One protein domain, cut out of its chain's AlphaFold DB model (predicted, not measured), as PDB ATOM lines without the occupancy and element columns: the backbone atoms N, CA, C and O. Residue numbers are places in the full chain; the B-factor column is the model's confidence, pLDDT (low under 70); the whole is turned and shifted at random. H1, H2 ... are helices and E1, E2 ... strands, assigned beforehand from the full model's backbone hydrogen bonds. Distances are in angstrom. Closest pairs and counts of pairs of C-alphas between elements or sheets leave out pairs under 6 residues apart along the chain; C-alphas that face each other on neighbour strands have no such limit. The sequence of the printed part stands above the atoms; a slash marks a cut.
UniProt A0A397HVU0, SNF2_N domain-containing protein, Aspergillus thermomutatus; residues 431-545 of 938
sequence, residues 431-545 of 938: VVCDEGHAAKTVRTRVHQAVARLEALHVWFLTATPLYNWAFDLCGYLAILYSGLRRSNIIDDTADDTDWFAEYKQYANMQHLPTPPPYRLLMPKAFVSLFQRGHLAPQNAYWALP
ATOM      1  N   VAL A 431     -12.363   4.254 -26.516       95.00
ATOM      2  CA  VAL A 431     -12.376   5.407 -25.600       95.00
ATOM      3  C   VAL A 431     -13.428   5.156 -24.524       95.00
ATOM      4  O   VAL A 431     -14.578   4.861 -24.842       95.00
ATOM      5  N   VAL A 432     -13.040   5.284 -23.257       95.62
ATOM      6  CA  VAL A 432     -13.953   5.195 -22.113       95.62
ATOM      7  C   VAL A 432     -14.133   6.599 -21.550       95.62
ATOM      8  O   VAL A 432     -13.169   7.224 -21.125       95.62
ATOM      9  N   CYS A 433     -15.364   7.101 -21.587       94.44
ATOM     10  CA  CYS A 433     -15.774   8.311 -20.889       94.44
ATOM     11  C   CYS A 433     -16.265   7.887 -19.500       94.44
ATOM     12  O   CYS A 433     -17.434   7.531 -19.352       94.44
ATOM     13  N   ASP A 434     -15.364   7.879 -18.522       91.69
ATOM     14  CA  ASP A 434     -15.646   7.645 -17.100       91.69
ATOM     15  C   ASP A 434     -16.653   8.657 -16.529       91.69
ATOM     16  O   ASP A 434     -17.574   8.276 -15.810       91.69
ATOM     17  N   GLU A 435     -16.551   9.913 -16.968       88.38
ATOM     18  CA  GLU A 435     -17.565  10.948 -16.788       88.38
ATOM     19  C   GLU A 435     -18.396  11.148 -18.063       88.38
ATOM     20  O   GLU A 435     -18.412  12.204 -18.703       88.38
ATOM     21  N   GLY A 436     -19.152  10.120 -18.453       88.50
ATOM     22  CA  GLY A 436     -20.068  10.138 -19.599       88.50
ATOM     23  C   GLY A 436     -21.142  11.235 -19.533       88.50
ATOM     24  O   GLY A 436     -21.700  11.623 -20.565       88.50
ATOM     25  N   HIS A 437     -21.387  11.797 -18.344       88.81
ATOM     26  CA  HIS A 437     -22.220  12.982 -18.145       88.81
ATOM     27  C   HIS A 437     -21.547  14.279 -18.650       88.81
ATOM     28  O   HIS A 437     -22.232  15.200 -19.087       88.81
ATOM     29  N   ALA A 438     -20.214  14.366 -18.672       89.88
ATOM     30  CA  ALA A 438     -19.511  15.495 -19.276       89.88
ATOM     31  C   ALA A 438     -19.591  15.445 -20.811       89.88
ATOM     32  O   ALA A 438     -19.629  16.491 -21.465       89.88
ATOM     33  N   ALA A 439     -19.671  14.243 -21.399       92.12
ATOM     34  CA  ALA A 439     -19.826  14.053 -22.840       92.12
ATOM     35  C   ALA A 439     -21.207  14.505 -23.359       92.12
ATOM     36  O   ALA A 439     -21.262  15.180 -24.391       92.12
ATOM     37  N   LYS A 440     -22.304  14.207 -22.639       87.75
ATOM     38  CA  LYS A 440     -23.674  14.603 -23.038       87.75
ATOM     39  C   LYS A 440     -23.858  16.124 -23.090       87.75
ATOM     40  O   LYS A 440     -24.432  16.670 -24.032       87.75
ATOM     41  N   THR A 441     -23.293  16.843 -22.119       87.94
ATOM     42  CA  THR A 441     -23.467  18.293 -21.998       87.94
ATOM     43  C   THR A 441     -22.706  19.052 -23.090       87.94
ATOM     44  O   THR A 441     -21.503  19.286 -23.007       87.94
ATOM     45  N   VAL A 442     -23.429  19.554 -24.097       86.06
ATOM     46  CA  VAL A 442     -22.849  20.240 -25.273       86.06
ATOM     47  C   VAL A 442     -21.895  21.393 -24.914       86.06
ATOM     48  O   VAL A 442     -20.936  21.668 -25.640       86.06
ATOM     49  N   ARG A 443     -22.121  22.067 -23.777       83.50
ATOM     50  CA  ARG A 443     -21.302  23.201 -23.313       83.50
ATOM     51  C   ARG A 443     -19.843  22.825 -23.012       83.50
ATOM     52  O   ARG A 443     -18.978  23.665 -23.242       83.50
ATOM     53  N   THR A 444     -19.565  21.595 -22.566       88.62
ATOM     54  CA  THR A 444     -18.200  21.123 -22.243       88.62
ATOM     55  C   THR A 444     -17.344  20.919 -23.495       88.62
ATOM     56  O   THR A 444     -16.121  20.996 -23.440       88.62
ATOM     57  N   ARG A 445     -17.993  20.650 -24.641       90.44
ATOM     58  CA  ARG A 445     -17.387  20.193 -25.904       90.44
ATOM     59  C   ARG A 445     -16.620  18.867 -25.819       90.44
ATOM     60  O   ARG A 445     -15.992  18.504 -26.813       90.44
ATOM     61  N   VAL A 446     -16.724  18.109 -24.723       93.50
ATOM     62  CA  VAL A 446     -16.071  16.793 -24.569       93.50
ATOM     63  C   VAL A 446     -16.475  15.850 -25.708       93.50
ATOM     64  O   VAL A 446     -15.607  15.255 -26.342       93.50
ATOM     65  N   HIS A 447     -17.755  15.837 -26.100       93.38
ATOM     66  CA  HIS A 447     -18.219  15.101 -27.282       93.38
ATOM     67  C   HIS A 447     -17.470  15.445 -28.582       93.38
ATOM     68  O   HIS A 447     -17.264  14.567 -29.410       93.38
ATOM     69  N   GLN A 448     -17.019  16.690 -28.774       92.94
ATOM     70  CA  GLN A 448     -16.267  17.102 -29.971       92.94
ATOM     71  C   GLN A 448     -14.799  16.678 -29.929       92.94
ATOM     72  O   GLN A 448     -14.147  16.660 -30.974       92.94
ATOM     73  N   ALA A 449     -14.258  16.425 -28.737       93.56
ATOM     74  CA  ALA A 449     -12.939  15.835 -28.573       93.56
ATOM     75  C   ALA A 449     -13.030  14.327 -28.840       93.56
ATOM     76  O   ALA A 449     -12.368  13.838 -29.748       93.56
ATOM     77  N   VAL A 450     -13.941  13.635 -28.146       94.88
ATOM     78  CA  VAL A 450     -14.170  12.185 -28.263       94.88
ATOM     79  C   VAL A 450     -14.530  11.773 -29.694       94.88
ATOM     80  O   VAL A 450     -13.888  10.886 -30.245       94.88
ATOM     81  N   ALA A 451     -15.472  12.464 -30.348       93.81
ATOM     82  CA  ALA A 451     -15.845  12.180 -31.739       93.81
ATOM     83  C   ALA A 451     -14.662  12.313 -32.719       93.81
ATOM     84  O   ALA A 451     -14.567  11.564 -33.685       93.81
ATOM     85  N   ARG A 452     -13.736  13.248 -32.461       92.19
ATOM     86  CA  ARG A 452     -12.537  13.463 -33.288       92.19
ATOM     87  C   ARG A 452     -11.410  12.470 -33.026       92.19
ATOM     88  O   ARG A 452     -10.508  12.389 -33.850       92.19
ATOM     89  N   LEU A 453     -11.423  11.748 -31.905       93.88
ATOM     90  CA  LEU A 453     -10.483  10.641 -31.708       93.88
ATOM     91  C   LEU A 453     -10.764   9.493 -32.682       93.88
ATOM     92  O   LEU A 453      -9.887   8.662 -32.884       93.88
ATOM     93  N   GLU A 454     -11.953   9.463 -33.298       90.69
ATOM     94  CA  GLU A 454     -12.349   8.456 -34.286       90.69
ATOM     95  C   GLU A 454     -12.100   7.028 -33.771       90.69
ATOM     96  O   GLU A 454     -11.639   6.146 -34.491       90.69
ATOM     97  N   ALA A 455     -12.422   6.799 -32.496       92.25
ATOM     98  CA  ALA A 455     -12.314   5.483 -31.887       92.25
ATOM     99  C   ALA A 455     -13.380   4.528 -32.435       92.25
ATOM    100  O   ALA A 455     -14.479   4.964 -32.798       92.25
ATOM    101  N   LEU A 456     -13.067   3.234 -32.528       88.38
ATOM    102  CA  LEU A 456     -14.026   2.226 -32.996       88.38
ATOM    103  C   LEU A 456     -15.138   2.015 -31.959       88.38
ATOM    104  O   LEU A 456     -16.316   1.994 -32.306       88.38
ATOM    105  N   HIS A 457     -14.766   1.960 -30.680       89.75
ATOM    106  CA  HIS A 457     -15.696   1.837 -29.560       89.75
ATOM    107  C   HIS A 457     -15.621   3.063 -28.645       89.75
ATOM    108  O   HIS A 457     -14.536   3.470 -28.231       89.75
ATOM    109  N   VAL A 458     -16.775   3.629 -28.283       93.19
ATOM    110  CA  VAL A 458     -16.878   4.684 -27.264       93.19
ATOM    111  C   VAL A 458     -17.850   4.228 -26.189       93.19
ATOM    112  O   VAL A 458     -19.006   3.937 -26.490       93.19
ATOM    113  N   TRP A 459     -17.380   4.141 -24.950       93.12
ATOM    114  CA  TRP A 459     -18.170   3.711 -23.797       93.12
ATOM    115  C   TRP A 459     -18.449   4.904 -22.885       93.12
ATOM    116  O   TRP A 459     -17.565   5.730 -22.663       93.12
ATOM    117  N   PHE A 460     -19.666   4.992 -22.350       91.06
ATOM    118  CA  PHE A 460     -20.058   6.024 -21.390       91.06
ATOM    119  C   PHE A 460     -20.364   5.361 -20.053       91.06
ATOM    120  O   PHE A 460     -21.368   4.666 -19.921       91.06
ATOM    121  N   LEU A 461     -19.506   5.591 -19.066       89.69
ATOM    122  CA  LEU A 461     -19.800   5.300 -17.670       89.69
ATOM    123  C   LEU A 461     -20.388   6.584 -17.070       89.69
ATOM    124  O   LEU A 461     -19.974   7.686 -17.417       89.69
ATOM    125  N   THR A 462     -21.429   6.484 -16.254       84.94
ATOM    126  CA  THR A 462     -22.022   7.657 -15.593       84.94
ATOM    127  C   THR A 462     -22.887   7.204 -14.428       84.94
ATOM    128  O   THR A 462     -23.726   6.320 -14.581       84.94
ATOM    129  N   ALA A 463     -22.715   7.841 -13.268       80.94
ATOM    130  CA  ALA A 463     -23.618   7.674 -12.129       80.94
ATOM    131  C   ALA A 463     -24.948   8.439 -12.311       80.94
ATOM    132  O   ALA A 463     -25.926   8.164 -11.620       80.94
ATOM    133  N   THR A 464     -24.999   9.397 -13.246       74.19
ATOM    134  CA  THR A 464     -26.227  10.122 -13.615       74.19
ATOM    135  C   THR A 464     -26.926   9.456 -14.807       74.19
ATOM    136  O   THR A 464     -26.234   8.865 -15.643       74.19
ATOM    137  N   PRO A 465     -28.260   9.585 -14.958       74.31
ATOM    138  CA  PRO A 465     -28.969   9.132 -16.154       74.31
ATOM    139  C   PRO A 465     -28.328   9.661 -17.443       74.31
ATOM    140  O   PRO A 465     -27.822  10.785 -17.478       74.31
ATOM    141  N   LEU A 466     -28.366   8.875 -18.523       67.56
ATOM    142  CA  LEU A 466     -27.733   9.251 -19.795       67.56
ATOM    143  C   LEU A 466     -28.237  10.604 -20.327       67.56
ATOM    144  O   LEU A 466     -27.464  11.359 -20.895       67.56
ATOM    145  N   TYR A 467     -29.486  10.985 -20.078       73.44
ATOM    146  CA  TYR A 467     -30.010  12.312 -20.403       73.44
ATOM    147  C   TYR A 467     -30.742  12.883 -19.189       73.44
ATOM    148  O   TYR A 467     -31.543  12.197 -18.561       73.44
ATOM    149  N   ASN A 468     -30.473  14.149 -18.872       74.12
ATOM    150  CA  ASN A 468     -31.286  14.911 -17.928       74.12
ATOM    151  C   ASN A 468     -32.308  15.731 -18.726       74.12
ATOM    152  O   ASN A 468     -33.492  15.739 -18.403       74.12
ATOM    153  N   TRP A 469     -31.861  16.376 -19.811       80.62
ATOM    154  CA  TRP A 469     -32.693  17.131 -20.753       80.62
ATOM    155  C   TRP A 469     -32.567  16.566 -22.174       80.62
ATOM    156  O   TRP A 469     -31.532  16.016 -22.538       80.62
ATOM    157  N   ALA A 470     -33.568  16.792 -23.034       81.12
ATOM    158  CA  ALA A 470     -33.507  16.404 -24.452       81.12
ATOM    159  C   ALA A 470     -32.233  16.900 -25.162       81.12
ATOM    160  O   ALA A 470     -31.664  16.201 -25.995       81.12
ATOM    161  N   PHE A 471     -31.749  18.093 -24.804       85.50
ATOM    162  CA  PHE A 471     -30.554  18.684 -25.404       85.50
ATOM    163  C   PHE A 471     -29.256  17.908 -25.110       85.50
ATOM    164  O   PHE A 471     -28.303  18.029 -25.880       85.50
ATOM    165  N   ASP A 472     -29.215  17.080 -24.060       84.44
ATOM    166  CA  ASP A 472     -28.062  16.225 -23.743       84.44
ATOM    167  C   ASP A 472     -27.806  15.167 -24.832       84.44
ATOM    168  O   ASP A 472     -26.659  14.796 -25.092       84.44
ATOM    169  N   LEU A 473     -28.854  14.743 -25.553       87.81
ATOM    170  CA  LEU A 473     -28.725  13.795 -26.665       87.81
ATOM    171  C   LEU A 473     -27.849  14.340 -27.799       87.81
ATOM    172  O   LEU A 473     -27.217  13.556 -28.504       87.81
ATOM    173  N   CYS A 474     -27.735  15.665 -27.950       90.06
ATOM    174  CA  CYS A 474     -26.840  16.283 -28.931       90.06
ATOM    175  C   CYS A 474     -25.382  15.827 -28.761       90.06
ATOM    176  O   CYS A 474     -24.682  15.653 -29.760       90.06
ATOM    177  N   GLY A 475     -24.919  15.650 -27.515       91.62
ATOM    178  CA  GLY A 475     -23.555  15.217 -27.219       91.62
ATOM    179  C   GLY A 475     -23.294  13.797 -27.718       91.62
ATOM    180  O   GLY A 475     -22.338  13.566 -28.457       91.62
ATOM    181  N   TYR A 476     -24.192  12.861 -27.402       90.88
ATOM    182  CA  TYR A 476     -24.076  11.476 -27.866       90.88
ATOM    183  C   TYR A 476     -24.303  11.332 -29.367       90.88
ATOM    184  O   TYR A 476     -23.515  10.663 -30.027       90.88
ATOM    185  N   LEU A 477     -25.307  12.008 -29.937       90.69
ATOM    186  CA  LEU A 477     -25.540  12.009 -31.383       90.69
ATOM    187  C   LEU A 477     -24.299  12.509 -32.136       90.69
ATOM    188  O   LEU A 477     -23.932  11.921 -33.147       90.69
ATOM    189  N   ALA A 478     -23.597  13.533 -31.641       90.88
ATOM    190  CA  ALA A 478     -22.362  14.011 -32.267       90.88
ATOM    191  C   ALA A 478     -21.227  12.968 -32.268       90.88
ATOM    192  O   ALA A 478     -20.450  12.921 -33.223       90.88
ATOM    193  N   ILE A 479     -21.149  12.119 -31.241       92.44
ATOM    194  CA  ILE A 479     -20.188  11.009 -31.176       92.44
ATOM    195  C   ILE A 479     -20.634   9.870 -32.101       92.44
ATOM    196  O   ILE A 479     -19.858   9.438 -32.950       92.44
ATOM    197  N   LEU A 480     -21.890   9.431 -32.015       88.19
ATOM    198  CA  LEU A 480     -22.424   8.320 -32.812       88.19
ATOM    199  C   LEU A 480     -22.388   8.609 -34.322       88.19
ATOM    200  O   LEU A 480     -21.942   7.766 -35.098       88.19
ATOM    201  N   TYR A 481     -22.740   9.826 -34.751       86.50
ATOM    202  CA  TYR A 481     -22.626  10.231 -36.158       86.50
ATOM    203  C   TYR A 481     -21.189  10.216 -36.681       86.50
ATOM    204  O   TYR A 481     -20.982   9.969 -37.866       86.50
ATOM    205  N   SER A 482     -20.190  10.453 -35.826       83.12
ATOM    206  CA  SER A 482     -18.786  10.323 -36.231       83.12
ATOM    207  C   SER A 482     -18.394   8.863 -36.501       83.12
ATOM    208  O   SER A 482     -17.533   8.612 -37.337       83.12
ATOM    209  N   GLY A 483     -19.043   7.893 -35.844       81.81
ATOM    210  CA  GLY A 483     -18.939   6.468 -36.178       81.81
ATOM    211  C   GLY A 483     -19.651   6.131 -37.487       81.81
ATOM    212  O   GLY A 483     -19.028   5.611 -38.406       81.81
ATOM    213  N   LEU A 484     -20.927   6.509 -37.609       81.44
ATOM    214  CA  LEU A 484     -21.774   6.168 -38.764       81.44
ATOM    215  C   LEU A 484     -21.316   6.797 -40.093       81.44
ATOM    216  O   LEU A 484     -21.548   6.230 -41.158       81.44
ATOM    217  N   ARG A 485     -20.630   7.946 -40.039       78.62
ATOM    218  CA  ARG A 485     -19.937   8.529 -41.200       78.62
ATOM    219  C   ARG A 485     -18.723   7.709 -41.635       78.62
ATOM    220  O   ARG A 485     -18.461   7.617 -42.826       78.62
ATOM    221  N   ARG A 486     -17.975   7.115 -40.696       76.88
ATOM    222  CA  ARG A 486     -16.775   6.311 -41.003       76.88
ATOM    223  C   ARG A 486     -17.115   4.940 -41.576       76.88
ATOM    224  O   ARG A 486     -16.376   4.449 -42.418       76.88
ATOM    225  N   SER A 487     -18.237   4.350 -41.170       76.88
ATOM    226  CA  SER A 487     -18.749   3.106 -41.758       76.88
ATOM    227  C   SER A 487     -19.446   3.302 -43.112       76.88
ATOM    228  O   SER A 487     -19.960   2.335 -43.664       76.88
ATOM    229  N   ASN A 488     -19.492   4.530 -43.651       77.31
ATOM    230  CA  ASN A 488     -20.227   4.903 -44.869       77.31
ATOM    231  C   ASN A 488     -21.734   4.551 -44.846       77.31
ATOM    232  O   ASN A 488     -22.380   4.551 -45.888       77.31
ATOM    233  N   ILE A 489     -22.313   4.295 -43.663       76.81
ATOM    234  CA  ILE A 489     -23.750   4.000 -43.495       76.81
ATOM    235  C   ILE A 489     -24.603   5.251 -43.762       76.81
ATOM    236  O   ILE A 489     -25.769   5.150 -44.138       76.81
ATOM    237  N   ILE A 490     -24.032   6.444 -43.565       75.25
ATOM    238  CA  ILE A 490     -24.701   7.726 -43.794       75.25
ATOM    239  C   ILE A 490     -23.967   8.494 -44.891       75.25
ATOM    240  O   ILE A 490     -22.814   8.886 -44.714       75.25
ATOM    241  N   ASP A 491     -24.671   8.743 -45.995       73.38
ATOM    242  CA  ASP A 491     -24.198   9.572 -47.100       73.38
ATOM    243  C   ASP A 491     -24.258  11.063 -46.723       73.38
ATOM    244  O   ASP A 491     -25.329  11.646 -46.525       73.38
ATOM    245  N   ASP A 492     -23.087  11.693 -46.643       66.69
ATOM    246  CA  ASP A 492     -22.929  13.115 -46.329       66.69
ATOM    247  C   ASP A 492     -23.461  14.058 -47.427       66.69
ATOM    248  O   ASP A 492     -23.556  15.264 -47.192       66.69
ATOM    249  N   THR A 493     -23.829  13.544 -48.607       67.56
ATOM    250  CA  THR A 493     -24.450  14.330 -49.687       67.56
ATOM    251  C   THR A 493     -25.959  14.528 -49.516       67.56
ATOM    252  O   THR A 493     -26.531  15.406 -50.161       67.56
ATOM    253  N   ALA A 494     -26.611  13.804 -48.598       62.16
ATOM    254  CA  ALA A 494     -28.053  13.912 -48.353       62.16
ATOM    255  C   ALA A 494     -28.481  15.133 -47.493       62.16
ATOM    256  O   ALA A 494     -29.674  15.282 -47.217       62.16
ATOM    257  N   ASP A 495     -27.537  16.000 -47.080       57.56
ATOM    258  CA  ASP A 495     -27.685  17.113 -46.102       57.56
ATOM    259  C   ASP A 495     -28.762  18.171 -46.498       57.56
ATOM    260  O   ASP A 495     -29.149  18.970 -45.648       57.56
ATOM    261  N   ASP A 496     -29.282  18.148 -47.740       57.66
ATOM    262  CA  ASP A 496     -30.350  19.032 -48.272       57.66
ATOM    263  C   ASP A 496     -31.774  18.418 -48.277       57.66
ATOM    264  O   ASP A 496     -32.742  19.087 -48.650       57.66
ATOM    265  N   THR A 497     -31.955  17.154 -47.877       63.12
ATOM    266  CA  THR A 497     -33.302  16.546 -47.819       63.12
ATOM    267  C   THR A 497     -34.103  17.153 -46.661       63.12
ATOM    268  O   THR A 497     -33.616  17.182 -45.533       63.12
ATOM    269  N   ASP A 498     -35.343  17.607 -46.884       67.12
ATOM    270  CA  ASP A 498     -36.172  18.202 -45.819       67.12
ATOM    271  C   ASP A 498     -36.779  17.139 -44.881       67.12
ATOM    272  O   ASP A 498     -37.990  16.914 -44.841       67.12
ATOM    273  N   TRP A 499     -35.925  16.480 -44.085       66.12
ATOM    274  CA  TRP A 499     -36.297  15.485 -43.064       66.12
ATOM    275  C   TRP A 499     -37.395  15.995 -42.114       66.12
ATOM    276  O   TRP A 499     -38.166  15.228 -41.537       66.12
ATOM    277  N   PHE A 500     -37.469  17.315 -41.943       64.69
ATOM    278  CA  PHE A 500     -38.436  17.999 -41.098       64.69
ATOM    279  C   PHE A 500     -39.879  17.820 -41.583       64.69
ATOM    280  O   PHE A 500     -40.781  17.754 -40.748       64.69
ATOM    281  N   ALA A 501     -40.110  17.696 -42.894       71.94
ATOM    282  CA  ALA A 501     -41.430  17.408 -43.449       71.94
ATOM    283  C   ALA A 501     -41.942  16.024 -43.014       71.94
ATOM    284  O   ALA A 501     -43.107  15.889 -42.644       71.94
ATOM    285  N   GLU A 502     -41.060  15.021 -42.986       70.56
ATOM    286  CA  GLU A 502     -41.363  13.645 -42.572       70.56
ATOM    287  C   GLU A 502     -41.733  13.597 -41.075       70.56
ATOM    288  O   GLU A 502     -42.817  13.150 -40.698       70.56
ATOM    289  N   TYR A 503     -40.897  14.190 -40.214       67.19
ATOM    290  CA  TYR A 503     -41.167  14.279 -38.773       67.19
ATOM    291  C   TYR A 503     -42.398  15.133 -38.432       67.19
ATOM    292  O   TYR A 503     -43.129  14.799 -37.500       67.19
ATOM    293  N   LYS A 504     -42.683  16.194 -39.198       67.38
ATOM    294  CA  LYS A 504     -43.937  16.957 -39.077       67.38
ATOM    295  C   LYS A 504     -45.161  16.130 -39.449       67.38
ATOM    296  O   LYS A 504     -46.199  16.296 -38.815       67.38
ATOM    297  N   GLN A 505     -45.076  15.258 -40.452       72.75
ATOM    298  CA  GLN A 505     -46.178  14.353 -40.774       72.75
ATOM    299  C   GLN A 505     -46.416  13.380 -39.614       72.75
ATOM    300  O   GLN A 505     -47.544  13.289 -39.140       72.75
ATOM    301  N   TYR A 506     -45.364  12.753 -39.077       69.88
ATOM    302  CA  TYR A 506     -45.484  11.830 -37.941       69.88
ATOM    303  C   TYR A 506     -45.988  12.490 -36.652       69.88
ATOM    304  O   TYR A 506     -46.823  11.906 -35.971       69.88
ATOM    305  N   ALA A 507     -45.565  13.718 -36.344       64.00
ATOM    306  CA  ALA A 507     -46.061  14.466 -35.184       64.00
ATOM    307  C   ALA A 507     -47.570  14.788 -35.257       64.00
ATOM    308  O   ALA A 507     -48.196  15.006 -34.224       64.00
ATOM    309  N   ASN A 508     -48.150  14.802 -36.463       71.69
ATOM    310  CA  ASN A 508     -49.581  15.010 -36.696       71.69
ATOM    311  C   ASN A 508     -50.368  13.695 -36.883       71.69
ATOM    312  O   ASN A 508     -51.586  13.733 -37.061       71.69
ATOM    313  N   MET A 509     -49.712  12.527 -36.862       73.12
ATOM    314  CA  MET A 509     -50.395  11.235 -36.952       73.12
ATOM    315  C   MET A 509     -50.908  10.796 -35.579       73.12
ATOM    316  O   MET A 509     -50.144  10.642 -34.632       73.12
ATOM    317  N   GLN A 510     -52.209  10.509 -35.493       78.12
ATOM    318  CA  GLN A 510     -52.846  10.005 -34.271       78.12
ATOM    319  C   GLN A 510     -52.337   8.607 -33.859       78.12
ATOM    320  O   GLN A 510     -52.386   8.246 -32.685       78.12
ATOM    321  N   HIS A 511     -51.811   7.842 -34.822       76.44
ATOM    322  CA  HIS A 511     -51.115   6.574 -34.617       76.44
ATOM    323  C   HIS A 511     -49.877   6.530 -35.522       76.44
ATOM    324  O   HIS A 511     -49.993   6.737 -36.730       76.44
ATOM    325  N   LEU A 512     -48.702   6.260 -34.949       71.00
ATOM    326  CA  LEU A 512     -47.470   6.075 -35.720       71.00
ATOM    327  C   LEU A 512     -47.501   4.742 -36.495       71.00
ATOM    328  O   LEU A 512     -48.141   3.789 -36.039       71.00
ATOM    329  N   PRO A 513     -46.782   4.631 -37.631       74.75
ATOM    330  CA  PRO A 513     -46.542   3.344 -38.280       74.75
ATOM    331  C   PRO A 513     -45.917   2.332 -37.308       74.75
ATOM    332  O   PRO A 513     -45.263   2.714 -36.338       74.75
ATOM    333  N   THR A 514     -46.104   1.035 -37.557       73.06
ATOM    334  CA  THR A 514     -45.465  -0.034 -36.773       73.06
ATOM    335  C   THR A 514     -44.613  -0.906 -37.707       73.06
ATOM    336  O   THR A 514     -45.187  -1.513 -38.612       73.06
ATOM    337  N   PRO A 515     -43.278  -0.986 -37.526       63.25
ATOM    338  CA  PRO A 515     -42.482  -0.256 -36.537       63.25
ATOM    339  C   PRO A 515     -42.462   1.264 -36.807       63.25
ATOM    340  O   PRO A 515     -42.613   1.687 -37.956       63.25
ATOM    341  N   PRO A 516     -42.288   2.094 -35.763       58.25
ATOM    342  CA  PRO A 516     -42.203   3.538 -35.926       58.25
ATOM    343  C   PRO A 516     -40.958   3.927 -36.747       58.25
ATOM    344  O   PRO A 516     -39.876   3.384 -36.517       58.25
ATOM    345  N   PRO A 517     -41.080   4.876 -37.692       62.59
ATOM    346  CA  PRO A 517     -40.039   5.235 -38.661       62.59
ATOM    347  C   PRO A 517     -38.985   6.177 -38.056       62.59
ATOM    348  O   PRO A 517     -38.691   7.251 -38.584       62.59
ATOM    349  N   TYR A 518     -38.424   5.798 -36.908       64.62
ATOM    350  CA  TYR A 518     -37.400   6.584 -36.235       64.62
ATOM    351  C   TYR A 518     -36.069   6.489 -36.986       64.62
ATOM    352  O   TYR A 518     -35.280   5.565 -36.796       64.62
ATOM    353  N   ARG A 519     -35.788   7.483 -37.829       70.56
ATOM    354  CA  ARG A 519     -34.430   7.710 -38.342       70.56
ATOM    355  C   ARG A 519     -33.575   8.300 -37.224       70.56
ATOM    356  O   ARG A 519     -34.041   9.174 -36.494       70.56
ATOM    357  N   LEU A 520     -32.303   7.920 -37.132       73.25
ATOM    358  CA  LEU A 520     -31.374   8.690 -36.307       73.25
ATOM    359  C   LEU A 520     -31.334  10.141 -36.833       73.25
ATOM    360  O   LEU A 520     -31.330  10.365 -38.045       73.25
ATOM    361  N   LEU A 521     -31.370  11.128 -35.934       77.69
ATOM    362  CA  LEU A 521     -31.382  12.548 -36.297       77.69
ATOM    363  C   LEU A 521     -29.965  13.119 -36.280       77.69
ATOM    364  O   LEU A 521     -29.295  13.082 -35.246       77.69
ATOM    365  N   MET A 522     -29.537  13.733 -37.391       81.50
ATOM    366  CA  MET A 522     -28.256  14.447 -37.444       81.50
ATOM    367  C   MET A 522     -28.193  15.489 -36.319       81.50
ATOM    368  O   MET A 522     -29.189  16.182 -36.102       81.50
ATOM    369  N   PRO A 523     -27.045  15.704 -35.646       83.56
ATOM    370  CA  PRO A 523     -26.967  16.626 -34.511       83.56
ATOM    371  C   PRO A 523     -27.458  18.043 -34.847       83.56
ATOM    372  O   PRO A 523     -28.116  18.676 -34.029       83.56
ATOM    373  N   LYS A 524     -27.213  18.523 -36.079       82.12
ATOM    374  CA  LYS A 524     -27.766  19.796 -36.578       82.12
ATOM    375  C   LYS A 524     -29.301  19.780 -36.646       82.12
ATOM    376  O   LYS A 524     -29.936  20.736 -36.210       82.12
ATOM    377  N   ALA A 525     -29.885  18.714 -37.200       79.69
ATOM    378  CA  ALA A 525     -31.329  18.558 -37.359       79.69
ATOM    379  C   ALA A 525     -32.020  18.424 -35.995       79.69
ATOM    380  O   ALA A 525     -33.010  19.103 -35.746       79.69
ATOM    381  N   PHE A 526     -31.439  17.645 -35.077       84.50
ATOM    382  CA  PHE A 526     -31.896  17.540 -33.692       84.50
ATOM    383  C   PHE A 526     -31.875  18.904 -32.980       84.50
ATOM    384  O   PHE A 526     -32.880  19.311 -32.400       84.50
ATOM    385  N   VAL A 527     -30.769  19.656 -33.076       82.38
ATOM    386  CA  VAL A 527     -30.678  21.016 -32.512       82.38
ATOM    387  C   VAL A 527     -31.720  21.949 -33.137       82.38
ATOM    388  O   VAL A 527     -32.361  22.697 -32.405       82.38
ATOM    389  N   SER A 528     -31.944  21.886 -34.454       80.75
ATOM    390  CA  SER A 528     -32.956  22.712 -35.128       80.75
ATOM    391  C   SER A 528     -34.391  22.356 -34.716       80.75
ATOM    392  O   SER A 528     -35.208  23.257 -34.533       80.75
ATOM    393  N   LEU A 529     -34.694  21.070 -34.525       77.62
ATOM    394  CA  LEU A 529     -35.981  20.594 -34.011       77.62
ATOM    395  C   LEU A 529     -36.218  21.049 -32.564       77.62
ATOM    396  O   LEU A 529     -37.306  21.520 -32.240       77.62
ATOM    397  N   PHE A 530     -35.193  20.950 -31.714       80.44
ATOM    398  CA  PHE A 530     -35.246  21.391 -30.321       80.44
ATOM    399  C   PHE A 530     -35.413  22.914 -30.207       80.44
ATOM    400  O   PHE A 530     -36.289  23.382 -29.489       80.44
ATOM    401  N   GLN A 531     -34.635  23.695 -30.966       78.56
ATOM    402  CA  GLN A 531     -34.713  25.164 -30.975       78.56
ATOM    403  C   GLN A 531     -36.057  25.706 -31.477       78.56
ATOM    404  O   GLN A 531     -36.431  26.809 -31.102       78.56
ATOM    405  N   ARG A 532     -36.781  24.943 -32.303       79.12
ATOM    406  CA  ARG A 532     -38.134  25.277 -32.784       79.12
ATOM    407  C   ARG A 532     -39.255  24.702 -31.900       79.12
ATOM    408  O   ARG A 532     -40.401  24.652 -32.327       79.12
ATOM    409  N   GLY A 533     -38.936  24.187 -30.708       78.25
ATOM    410  CA  GLY A 533     -39.921  23.631 -29.770       78.25
ATOM    411  C   GLY A 533     -40.588  22.319 -30.211       78.25
ATOM    412  O   GLY A 533     -41.498  21.841 -29.543       78.25
ATOM    413  N   HIS A 534     -40.145  21.695 -31.309       73.62
ATOM    414  CA  HIS A 534     -40.778  20.488 -31.861       73.62
ATOM    415  C   HIS A 534     -40.341  19.184 -31.172       73.62
ATOM    416  O   HIS A 534     -40.943  18.133 -31.396       73.62
ATOM    417  N   LEU A 535     -39.317  19.238 -30.315       70.69
ATOM    418  CA  LEU A 535     -38.905  18.132 -29.448       70.69
ATOM    419  C   LEU A 535     -39.225  18.460 -27.988       70.69
ATOM    420  O   LEU A 535     -38.398  19.016 -27.267       70.69
ATOM    421  N   ALA A 536     -40.416  18.058 -27.540       66.00
ATOM    422  CA  ALA A 536     -40.720  17.985 -26.115       66.00
ATOM    423  C   ALA A 536     -39.737  17.022 -25.406       66.00
ATOM    424  O   ALA A 536     -39.334  16.023 -26.014       66.00
ATOM    425  N   PRO A 537     -39.389  17.238 -24.121       62.25
ATOM    426  CA  PRO A 537     -38.489  16.347 -23.379       62.25
ATOM    427  C   PRO A 537     -38.914  14.871 -23.404       62.25
ATOM    428  O   PRO A 537     -38.076  13.986 -23.550       62.25
ATOM    429  N   GLN A 538     -40.223  14.616 -23.357       60.69
ATOM    430  CA  GLN A 538     -40.815  13.278 -23.451       60.69
ATOM    431  C   GLN A 538     -40.700  12.660 -24.856       60.69
ATOM    432  O   GLN A 538     -40.634  11.445 -24.977       60.69
ATOM    433  N   ASN A 539     -40.618  13.463 -25.922       60.91
ATOM    434  CA  ASN A 539     -40.463  12.958 -27.293       60.91
ATOM    435  C   ASN A 539     -39.008  12.579 -27.597       60.91
ATOM    436  O   ASN A 539     -38.756  11.645 -28.352       60.91
ATOM    437  N   ALA A 540     -38.046  13.254 -26.959       60.91
ATOM    438  CA  ALA A 540     -36.632  12.892 -27.036       60.91
ATOM    439  C   ALA A 540     -36.342  11.498 -26.440       60.91
ATOM    440  O   ALA A 540     -35.453  10.809 -26.932       60.91
ATOM    441  N   TYR A 541     -37.138  11.054 -25.458       57.12
ATOM    442  CA  TYR A 541     -37.104   9.689 -24.912       57.12
ATOM    443  C   TYR A 541     -37.264   8.623 -26.011       57.12
ATOM    444  O   TYR A 541     -36.501   7.663 -26.065       57.12
ATOM    445  N   TRP A 542     -38.206   8.827 -26.938       57.00
ATOM    446  CA  TRP A 542     -38.513   7.888 -28.025       57.00
ATOM    447  C   TRP A 542     -37.505   7.918 -29.184       57.00
ATOM    448  O   TRP A 542     -37.472   6.991 -29.988       57.00
ATOM    449  N   ALA A 543     -36.647   8.941 -29.261       56.88
ATOM    450  CA  ALA A 543     -35.604   9.034 -30.284       56.88
ATOM    451  C   ALA A 543     -34.373   8.146 -29.989       56.88
ATOM    452  O   ALA A 543     -33.555   7.923 -30.882       56.88
ATOM    453  N   LEU A 544     -34.228   7.647 -28.754       50.62
ATOM    454  CA  LEU A 544     -33.125   6.772 -28.336       50.62
ATOM    455  C   LEU A 544     -33.325   5.283 -28.692       50.62
ATOM    456  O   LEU A 544     -32.398   4.721 -29.270       50.62
ATOM    457  N   PRO A 545     -34.487   4.638 -28.436       42.56
ATOM    458  CA  PRO A 545     -34.728   3.226 -28.784       42.56
ATOM    459  C   PRO A 545     -34.489   2.872 -30.260       42.56
ATOM    460  O   PRO A 545     -34.138   1.742 -30.586       42.56
TER     461      PRO A 545
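What this domain is: This is residues 431 to 545 of the 938 residues of the protein "SNF2_N domain-containing protein" of Aspergillus thermomutatus (UniProt A0A397HVU0). Picture one long helix, H3, in the middle, with a small strand-helix-strand unit, E1, H1, H2 and E2, on one side of it and the helices H5 and H6 on the other. H4 lies farther out beyond H5, on long links, and residues 508 to 515 stick out past it. The printed part has 115 residues with six named helices and two named strands, in the order E1 H1 H2 E2 H3 H4 H5 H6; E1 and E2 form a two-stranded parallel sheet, and the class is mostly helix. The whole is compact, with a radius of gyration of the C-alphas of 14.7 A and spans of 41 by 32 by 26 A.

How they stand to each other: Begin with E1, residues 431 to 433, and look across to its parallel neighbour E2, residues 457 to 460, at 10 degrees; N 431 and O 457 are 2.9 A apart, N 433 and O 459 2.8 A, both within hydrogen-bond range. Between them come H1, residues 436 to 440, and H2, residues 446 to 453, in a strand-helix-strand unit, two parallel neighbour strands with helices between, whose crossover is right-handed. H1 and H2 touch only at the corner by their link, closest at the C-alphas of Ala 439 and His 447, 4.8 A. Next find the hub, H3, residues 470 to 486, which touches four helices and has a kink of 35 degrees near residue 477. Its residues 472 to 476 alone touch H1, with the C-alphas of Lys 440 and Gly 475 closest at 4.2 A. H2 touches H3 at a shallow tilt of 4 degrees, the same way, with the C-alphas of Ala 451 and Ile 479 closest at 4.5 A. H5, residues 523 to 531, touches H3 at a shallow tilt of 19 degrees, opposite ways, with the C-alphas of Cys 474 and Pro 523 closest at 5.6 A. H6, residues 537 to 542, touches residues 470 to 473 of H3 alone, the same way at a shallow tilt of 34 degrees, only just short of steep; the C-alphas of Ala 470 and Pro 537 are closest at 5.1 A. H4, residues 499 to 507, is close to H5 but not clearly touching, with the C-alphas of Phe 500 and Leu 529 closest at 7.9 A, and is apart from H3. In H1, H4 and H5 every O i to N i+4 pair is within hydrogen-bond range, against 3 of 4 in H2, 8 of 13 in H3 and 0 of 2 in H6, where 2 of 3 O i to N i+3 pairs are.

Where its parts are: Find C-alpha 431 at (-12.376, 5.407, -25.600), where E1 begins; E2 is 10.2 A long and H2 11.0 A. H3 runs 25.6 A from C-alpha 470 at (-33.507, 16.404, -24.452) to C-alpha 486. H4 is 12.6 A long, H5 12.1 A, and H6 9.7 A, ending at C-alpha 542 at (-38.513, 7.888, -28.025).

The domain as a whole: The C-alphas farthest apart, those of Leu 453 and Gln 510, are 42.4 A apart, and the printed part has no cut. The links H3 to H4 and H4 to H5 are long, and residues 508 to 515 stand free. The mean pLDDT of the printed part is 78.3, with 28 residues under 70, among them residues 492 to 500 and 536 to 545.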